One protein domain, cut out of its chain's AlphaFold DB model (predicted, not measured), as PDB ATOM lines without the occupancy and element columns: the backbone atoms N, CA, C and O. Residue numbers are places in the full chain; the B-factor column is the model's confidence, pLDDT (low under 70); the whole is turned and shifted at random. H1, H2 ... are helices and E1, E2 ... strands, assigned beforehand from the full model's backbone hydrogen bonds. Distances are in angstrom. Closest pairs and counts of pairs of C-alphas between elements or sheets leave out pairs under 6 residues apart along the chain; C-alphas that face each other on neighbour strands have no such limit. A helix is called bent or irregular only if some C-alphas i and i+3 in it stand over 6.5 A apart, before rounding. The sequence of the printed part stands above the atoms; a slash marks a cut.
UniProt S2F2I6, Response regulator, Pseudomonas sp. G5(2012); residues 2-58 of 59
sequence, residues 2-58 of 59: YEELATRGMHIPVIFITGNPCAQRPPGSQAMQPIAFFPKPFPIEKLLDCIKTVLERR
ATOM      1  N   TYR A   2     -13.529  -1.401  -5.104       86.06
ATOM      2  CA  TYR A   2     -14.688  -0.658  -4.540       86.06
ATOM      3  C   TYR A   2     -14.603  -0.486  -3.012       86.06
ATOM      4  O   TYR A   2     -14.947   0.567  -2.489       86.06
ATOM      5  N   GLU A   3     -14.056  -1.475  -2.302       87.56
ATOM      6  CA  GLU A   3     -13.779  -1.369  -0.862       87.56
ATOM      7  C   GLU A   3     -12.732  -0.291  -0.559       87.56
ATOM      8  O   GLU A   3     -12.831   0.387   0.452       87.56
ATOM      9  N   GLU A   4     -11.774  -0.060  -1.464       90.69
ATOM     10  CA  GLU A   4     -10.802   1.036  -1.333       90.69
ATOM     11  C   GLU A   4     -11.441   2.411  -1.561       90.69
ATOM     12  O   GLU A   4     -10.968   3.410  -1.028       90.69
ATOM     13  N   LEU A   5     -12.507   2.494  -2.364       90.12
ATOM     14  CA  LEU A   5     -13.292   3.724  -2.475       90.12
ATOM     15  C   LEU A   5     -14.068   3.963  -1.176       90.12
ATOM     16  O   LEU A   5     -14.039   5.076  -0.649       90.12
ATOM     17  N   ALA A   6     -14.665   2.908  -0.617       91.12
ATOM     18  CA  ALA A   6     -15.382   2.972   0.651       91.12
ATOM     19  C   ALA A   6     -14.472   3.377   1.824       91.12
ATOM     20  O   ALA A   6     -14.838   4.256   2.601       91.12
ATOM     21  N   THR A   7     -13.249   2.839   1.913       91.69
ATOM     22  CA  THR A   7     -12.277   3.227   2.958       91.69
ATOM     23  C   THR A   7     -11.843   4.692   2.845       91.69
ATOM     24  O   THR A   7     -11.454   5.301   3.838       91.69
ATOM     25  N   ARG A   8     -11.949   5.289   1.650       92.69
ATOM     26  CA  ARG A   8     -11.723   6.722   1.393       92.69
ATOM     27  C   ARG A   8     -12.984   7.578   1.578       92.69
ATOM     28  O   ARG A   8     -12.978   8.749   1.209       92.69
ATOM     29  N   GLY A   9     -14.072   7.009   2.102       91.56
ATOM     30  CA  GLY A   9     -15.354   7.691   2.304       91.56
ATOM     31  C   GLY A   9     -16.165   7.919   1.023       91.56
ATOM     32  O   GLY A   9     -17.200   8.585   1.063       91.56
ATOM     33  N   MET A  10     -15.729   7.372  -0.115       90.94
ATOM     34  CA  MET A  10     -16.428   7.494  -1.390       90.94
ATOM     35  C   MET A  10     -17.387   6.323  -1.590       90.94
ATOM     36  O   MET A  10     -16.980   5.193  -1.862       90.94
ATOM     37  N   HIS A  11     -18.682   6.616  -1.518       89.25
ATOM     38  CA  HIS A  11     -19.738   5.622  -1.666       89.25
ATOM     39  C   HIS A  11     -20.382   5.718  -3.051       89.25
ATOM     40  O   HIS A  11     -21.164   6.627  -3.340       89.25
ATOM     41  N   ILE A  12     -20.049   4.765  -3.920       88.50
ATOM     42  CA  ILE A  12     -20.668   4.612  -5.240       88.50
ATOM     43  C   ILE A  12     -21.616   3.402  -5.245       88.50
ATOM     44  O   ILE A  12     -21.325   2.409  -4.581       88.50
ATOM     45  N   PRO A  13     -22.739   3.442  -5.983       91.38
ATOM     46  CA  PRO A  13     -23.583   2.276  -6.194       91.38
ATOM     47  C   PRO A  13     -22.791   1.169  -6.891       91.38
ATOM     48  O   PRO A  13     -22.150   1.412  -7.914       91.38
ATOM     49  N   VAL A  14     -22.843  -0.045  -6.345       91.62
ATOM     50  CA  VAL A  14     -22.116  -1.207  -6.873       91.62
ATOM     51  C   VAL A  14     -23.100  -2.273  -7.329       91.62
ATOM     52  O   VAL A  14     -23.929  -2.730  -6.546       91.62
ATOM     53  N   ILE A  15     -22.977  -2.703  -8.583       93.25
ATOM     54  CA  ILE A  15     -23.639  -3.896  -9.119       93.25
ATOM     55  C   ILE A  15     -22.565  -4.962  -9.305       93.25
ATOM     56  O   ILE A  15     -21.576  -4.729 -10.002       93.25
ATOM     57  N   PHE A  16     -22.759  -6.138  -8.718       91.81
ATOM     58  CA  PHE A  16     -21.864  -7.263  -8.957       91.81
ATOM     59  C   PHE A  16     -22.362  -8.132 -10.098       91.81
ATOM     60  O   PHE A  16     -23.522  -8.528 -10.130       91.81
ATOM     61  N   ILE A  17     -21.449  -8.499 -10.994       93.69
ATOM     62  CA  ILE A  17     -21.715  -9.422 -12.089       93.69
ATOM     63  C   ILE A  17     -20.676 -10.543 -12.030       93.69
ATOM     64  O   ILE A  17     -19.480 -10.271 -12.116       93.69
ATOM     65  N   THR A  18     -21.104 -11.799 -11.897       92.75
ATOM     66  CA  THR A  18     -20.184 -12.938 -11.721       92.75
ATOM     67  C   THR A  18     -20.543 -14.123 -12.608       92.75
ATOM     68  O   THR A  18     -21.712 -14.433 -12.783       92.75
ATOM     69  N   GLY A  19     -19.543 -14.814 -13.164       94.50
ATOM     70  CA  GLY A  19     -19.723 -16.139 -13.781       94.50
ATOM     71  C   GLY A  19     -19.620 -17.298 -12.786       94.50
ATOM     72  O   GLY A  19     -19.894 -18.435 -13.142       94.50
ATOM     73  N   ASN A  20     -19.229 -17.012 -11.543       91.12
ATOM     74  CA  ASN A  20     -19.126 -17.981 -10.461       91.12
ATOM     75  C   ASN A  20     -19.878 -17.435  -9.233       91.12
ATOM     76  O   ASN A  20     -19.302 -16.654  -8.464       91.12
ATOM     77  N   PRO A  21     -21.162 -17.791  -9.054       81.94
ATOM     78  CA  PRO A  21     -21.977 -17.311  -7.936       81.94
ATOM     79  C   PRO A  21     -21.378 -17.679  -6.572       81.94
ATOM     80  O   PRO A  21     -21.452 -16.898  -5.630       81.94
ATOM     81  N   CYS A  22     -20.706 -18.829  -6.487       82.50
ATOM     82  CA  CYS A  22     -20.105 -19.335  -5.255       82.50
ATOM     83  C   CYS A  22     -18.818 -18.597  -4.851       82.50
ATOM     84  O   CYS A  22     -18.379 -18.719  -3.713       82.50
ATOM     85  N   ALA A  23     -18.196 -17.837  -5.760       78.19
ATOM     86  CA  ALA A  23     -16.995 -17.049  -5.459       78.19
ATOM     87  C   ALA A  23     -17.306 -15.663  -4.874       78.19
ATOM     88  O   ALA A  23     -16.389 -14.884  -4.596       78.19
ATOM     89  N   GLN A  24     -18.586 -15.329  -4.721       74.25
ATOM     90  CA  GLN A  24     -19.007 -14.030  -4.233       74.25
ATOM     91  C   GLN A  24     -18.740 -13.927  -2.731       74.25
ATOM     92  O   GLN A  24     -19.205 -14.746  -1.942       74.25
ATOM     93  N   ARG A  25     -17.954 -12.923  -2.337       75.81
ATOM     94  CA  ARG A  25     -17.670 -12.633  -0.930       75.81
ATOM     95  C   ARG A  25     -18.579 -11.502  -0.454       75.81
ATOM     96  O   ARG A  25     -18.861 -10.603  -1.251       75.81
ATOM     97  N   PRO A  26     -19.020 -11.522   0.814       75.62
ATOM     98  CA  PRO A  26     -19.698 -10.380   1.404       75.62
ATOM     99  C   PRO A  26     -18.805  -9.133   1.322       75.62
ATOM    100  O   PRO A  26     -17.585  -9.269   1.460       75.62
ATOM    101  N   PRO A  27     -19.382  -7.938   1.131       82.00
ATOM    102  CA  PRO A  27     -18.626  -6.701   1.236       82.00
ATOM    103  C   PRO A  27     -17.969  -6.548   2.605       82.00
ATOM    104  O   PRO A  27     -18.549  -6.944   3.621       82.00
ATOM    105  N   GLY A  28     -16.785  -5.932   2.639       82.88
ATOM    106  CA  GLY A  28     -16.176  -5.486   3.892       82.88
ATOM    107  C   GLY A  28     -17.095  -4.545   4.689       82.88
ATOM    108  O   GLY A  28     -17.949  -3.866   4.126       82.88
ATOM    109  N   SER A  29     -16.896  -4.465   6.008       83.19
ATOM    110  CA  SER A  29     -17.778  -3.728   6.937       83.19
ATOM    111  C   SER A  29     -17.929  -2.231   6.646       83.19
ATOM    112  O   SER A  29     -18.912  -1.627   7.060       83.19
ATOM    113  N   GLN A  30     -16.961  -1.628   5.954       85.50
ATOM    114  CA  GLN A  30     -16.987  -0.214   5.571       85.50
ATOM    115  C   GLN A  30     -17.667   0.032   4.221       85.50
ATOM    116  O   GLN A  30     -17.967   1.174   3.889       85.50
ATOM    117  N   ALA A  31     -17.891  -1.014   3.425       85.94
ATOM    118  CA  ALA A  31     -18.506  -0.881   2.118       85.94
ATOM    119  C   ALA A  31     -20.033  -0.937   2.220       85.94
ATOM    120  O   ALA A  31     -20.607  -1.738   2.957       85.94
ATOM    121  N   MET A  32     -20.706  -0.105   1.422       86.69
ATOM    122  CA  MET A  32     -22.148  -0.229   1.239       86.69
ATOM    123  C   MET A  32     -22.494  -1.564   0.584       86.69
ATOM    124  O   MET A  32     -21.757  -2.073  -0.266       86.69
ATOM    125  N   GLN A  33     -23.663  -2.094   0.947       88.44
ATOM    126  CA  GLN A  33     -24.201  -3.272   0.286       88.44
ATOM    127  C   GLN A  33     -24.408  -2.988  -1.210       88.44
ATOM    128  O   GLN A  33     -24.971  -1.946  -1.566       88.44
ATOM    129  N   PRO A  34     -23.961  -3.898  -2.092       90.38
ATOM    130  CA  PRO A  34     -24.247  -3.840  -3.511       90.38
ATOM    131  C   PRO A  34     -25.748  -3.750  -3.751       90.38
ATOM    132  O   PRO A  34     -26.547  -4.424  -3.105       90.38
ATOM    133  N   ILE A  35     -26.122  -2.923  -4.716       92.44
ATOM    134  CA  ILE A  35     -27.522  -2.674  -5.068       92.44
ATOM    135  C   ILE A  35     -28.144  -3.842  -5.840       92.44
ATOM    136  O   ILE A  35     -29.365  -3.974  -5.863       92.44
ATOM    137  N   ALA A  36     -27.317  -4.681  -6.470       92.62
ATOM    138  CA  ALA A  36     -27.747  -5.895  -7.149       92.62
ATOM    139  C   ALA A  36     -26.581  -6.870  -7.370       92.62
ATOM    140  O   ALA A  36     -25.413  -6.476  -7.465       92.62
ATOM    141  N   PHE A  37     -26.939  -8.144  -7.527       92.19
ATOM    142  CA  PHE A  37     -26.044  -9.242  -7.869       92.19
ATOM    143  C   PHE A  37     -26.598  -9.991  -9.089       92.19
ATOM    144  O   PHE A  37     -27.733 -10.466  -9.064       92.19
ATOM    145  N   PHE A  38     -25.799 -10.116 -10.148       94.00
ATOM    146  CA  PHE A  38     -26.161 -10.795 -11.393       94.00
ATOM    147  C   PHE A  38     -25.219 -11.977 -11.675       94.00
ATOM    148  O   PHE A  38     -24.068 -11.770 -12.081       94.00
ATOM    149  N   PRO A  39     -25.672 -13.229 -11.489       94.12
ATOM    150  CA  PRO A  39     -24.946 -14.392 -11.978       94.12
ATOM    151  C   PRO A  39     -25.096 -14.499 -13.504       94.12
ATOM    152  O   PRO A  39     -26.185 -14.312 -14.041       94.12
ATOM    153  N   LYS A  40     -24.012 -14.788 -14.222       94.69
ATOM    154  CA  LYS A  40     -24.040 -15.033 -15.670       94.69
ATOM    155  C   LYS A  40     -24.532 -16.463 -15.960       94.69
ATOM    156  O   LYS A  40     -24.086 -17.381 -15.275       94.69
ATOM    157  N   PRO A  41     -25.352 -16.665 -17.010       95.69
ATOM    158  CA  PRO A  41     -25.950 -15.630 -17.856       95.69
ATOM    159  C   PRO A  41     -27.144 -14.942 -17.172       95.69
ATOM    160  O   PRO A  41     -27.880 -15.558 -16.408       95.69
ATOM    161  N   PHE A  42     -27.357 -13.668 -17.498       95.62
ATOM    162  CA  PHE A  42     -28.523 -12.892 -17.072       95.62
ATOM    163  C   PHE A  42     -29.083 -12.096 -18.263       95.62
ATOM    164  O   PHE A  42     -28.314 -11.757 -19.166       95.62
ATOM    165  N   PRO A  43     -30.391 -11.776 -18.280       97.31
ATOM    166  CA  PRO A  43     -30.974 -10.903 -19.299       97.31
ATOM    167  C   PRO A  43     -30.429  -9.477 -19.176       97.31
ATOM    168  O   PRO A  43     -30.406  -8.917 -18.074       97.31
ATOM    169  N   ILE A  44     -30.009  -8.881 -20.292       96.94
ATOM    170  CA  ILE A  44     -29.411  -7.537 -20.314       96.94
ATOM    171  C   ILE A  44     -30.401  -6.463 -19.848       96.94
ATOM    172  O   ILE A  44     -30.012  -5.497 -19.194       96.94
ATOM    173  N   GLU A  45     -31.688  -6.673 -20.100       98.12
ATOM    174  CA  GLU A  45     -32.786  -5.786 -19.723       98.12
ATOM    175  C   GLU A  45     -32.827  -5.592 -18.205       98.12
ATOM    176  O   GLU A  45     -32.927  -4.464 -17.730       98.12
ATOM    177  N   LYS A  46     -32.609  -6.665 -17.430       96.62
ATOM    178  CA  LYS A  46     -32.579  -6.584 -15.960       96.62
ATOM    179  C   LYS A  46     -31.423  -5.729 -15.442       96.62
ATOM    180  O   LYS A  46     -31.570  -5.052 -14.425       96.62
ATOM    181  N   LEU A  47     -30.274  -5.758 -16.121       97.06
ATOM    182  CA  LEU A  47     -29.146  -4.894 -15.774       97.06
ATOM    183  C   LEU A  47     -29.469  -3.433 -16.105       97.06
ATOM    184  O   LEU A  47     -29.233  -2.556 -15.277       97.06
ATOM    185  N   LEU A  48     -30.035  -3.176 -17.286       97.50
ATOM    186  CA  LEU A  48     -30.411  -1.828 -17.710       97.50
ATOM    187  C   LEU A  48     -31.458  -1.207 -16.782       97.50
ATOM    188  O   LEU A  48     -31.300  -0.056 -16.383       97.50
ATOM    189  N   ASP A  49     -32.480  -1.963 -16.390       96.50
ATOM    190  CA  ASP A  49     -33.518  -1.480 -15.475       96.50
ATOM    191  C   ASP A  49     -32.959  -1.191 -14.077       96.50
ATOM    192  O   ASP A  49     -33.305  -0.179 -13.464       96.50
ATOM    193  N   CYS A  50     -32.027  -2.023 -13.595       95.50
ATOM    194  CA  CYS A  50     -31.310  -1.769 -12.346       95.50
ATOM    195  C   CYS A  50     -30.516  -0.454 -12.412       95.50
ATOM    196  O   CYS A  50     -30.607   0.367 -11.498       95.50
ATOM    197  N   ILE A  51     -29.789  -0.219 -13.511       95.38
ATOM    198  CA  ILE A  51     -29.024   1.017 -13.719       95.38
ATOM    199  C   ILE A  51     -29.958   2.234 -13.771       95.38
ATOM    200  O   ILE A  51     -29.718   3.204 -13.051       95.38
ATOM    201  N   LYS A  52     -31.039   2.179 -14.560       96.06
ATOM    202  CA  LYS A  52     -32.027   3.272 -14.670       96.06
ATOM    203  C   LYS A  52     -32.621   3.632 -13.312       96.06
ATOM    204  O   LYS A  52     -32.547   4.785 -12.906       96.06
ATOM    205  N   THR A  53     -33.076   2.626 -12.564       93.25
ATOM    206  CA  THR A  53     -33.661   2.799 -11.224       93.25
ATOM    207  C   THR A  53     -32.723   3.555 -10.278       93.25
ATOM    208  O   THR A  53     -33.162   4.328  -9.431       93.25
ATOM    209  N   VAL A  54     -31.415   3.322 -10.378       92.00
ATOM    210  CA  VAL A  54     -30.417   3.941  -9.492       92.00
ATOM    211  C   VAL A  54     -30.092   5.364  -9.921       92.00
ATOM    212  O   VAL A  54     -29.870   6.216  -9.060       92.00
ATOM    213  N   LEU A  55     -30.064   5.624 -11.227       91.88
ATOM    214  CA  LEU A  55     -29.853   6.965 -11.767       91.88
ATOM    215  C   LEU A  55     -31.052   7.878 -11.483       91.88
ATOM    216  O   LEU A  55     -30.853   9.021 -11.084       91.88
ATOM    217  N   GLU A  56     -32.275   7.364 -11.592       91.75
ATOM    218  CA  GLU A  56     -33.505   8.117 -11.305       91.75
ATOM    219  C   GLU A  56     -33.618   8.536  -9.831       91.75
ATOM    220  O   GLU A  56     -34.136   9.604  -9.533       91.75
ATOM    221  N   ARG A  57     -33.074   7.745  -8.896       79.19
ATOM    222  CA  ARG A  57     -33.063   8.059  -7.451       79.19
ATOM    223  C   ARG A  57     -32.073   9.157  -7.044       79.19
ATOM    224  O   ARG A  57     -32.013   9.496  -5.865       79.19
ATOM    225  N   ARG A  58     -31.229   9.639  -7.964       64.06
ATOM    226  CA  ARG A  58     -30.200  10.663  -7.692       64.06
ATOM    227  C   ARG A  58     -30.650  12.096  -8.015       64.06
ATOM    228  O   ARG A  58     -29.824  13.003  -7.905       64.06
TER     229      ARG A  58
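What this domain is: This is residues 2 to 58 of the 59 residues of the protein "Response regulator" of Pseudomonas sp. G5(2012) (UniProt S2F2I6). A small pair of parallel strands, E1 and E2, lies in the middle of a thin, flat model, with the helix H2 running past one side of the pair and the short helix H1 at the far end on the other side, away from both E2 and H2. A long loop, residues 19 to 35, swings out from the end of E1, passes H1 near residues 30 and 31, and comes back to the start of E2; after E2 the chain folds back and H2 runs alongside the strands. The printed part has 57 residues, with two named helices and two named strands in the order H1, E1, E2, H2; the sheet has the order E1, E2 and is parallel. The class is mixed, helices and strands, although 27 of the 57 residues, under half, are in named elements. The whole is only just loose, close to compact, with a radius of gyration of the C-alphas of 12.4 A, and it spans 33 by 31 by 12 A.

How they stand to each other: H1, residues 2 to 7, is apart from E2, residues 36 to 39, and from H2, residues 44 to 56. E1, residues 15 to 18, is the parallel neighbour of E2, with 13 degrees between their directions. C-alphas 17 and 38 face each other at 4.7 A, and C-alphas 15 and 36 at 5.0 A. Across this pair N 16 and O 36 are within hydrogen-bond range at 3.0 A, and N 38 and O 16 at 2.8 A. E2 and H2 have 2 pairs of C-alphas within 8 A, the closest being those of Ala 36 and Cys 50, 7.5 A apart, and their centres are 12.1 A apart. E1 and H2 are apart. In both H1 and H2 every O i to N i+4 pair is within hydrogen-bond range.

Where its parts are: H1 begins at C-alpha 2, at (-14.688, -0.658, -4.540), and its six residues end at Thr 7. E1 runs from Ile 15, at (-23.639, -3.896, -9.119), to Thr 18, 10.0 A from first to last C-alpha. E2 runs from Ala 36 to Pro 39, 10.2 A. H2, the longest helix, runs 18.5 A from C-alpha 44 to C-alpha 56, which is at (-33.505, 8.117, -11.305). Neither helix is bent.

The domain as a whole: The two C-alphas farthest apart are those of Arg 8 and Pro 43, 33.3 A. The first and last printed C-alphas, of Tyr 2 and Arg 58, are 19.5 A apart. The printed part has no cut. The link from H1 to E1 is short, that from E1 to E2 is long with 17 residues, and that from E2 to H2 is tight. The mean pLDDT of the printed part is 89.7, and one residue, Arg 58, is under 70.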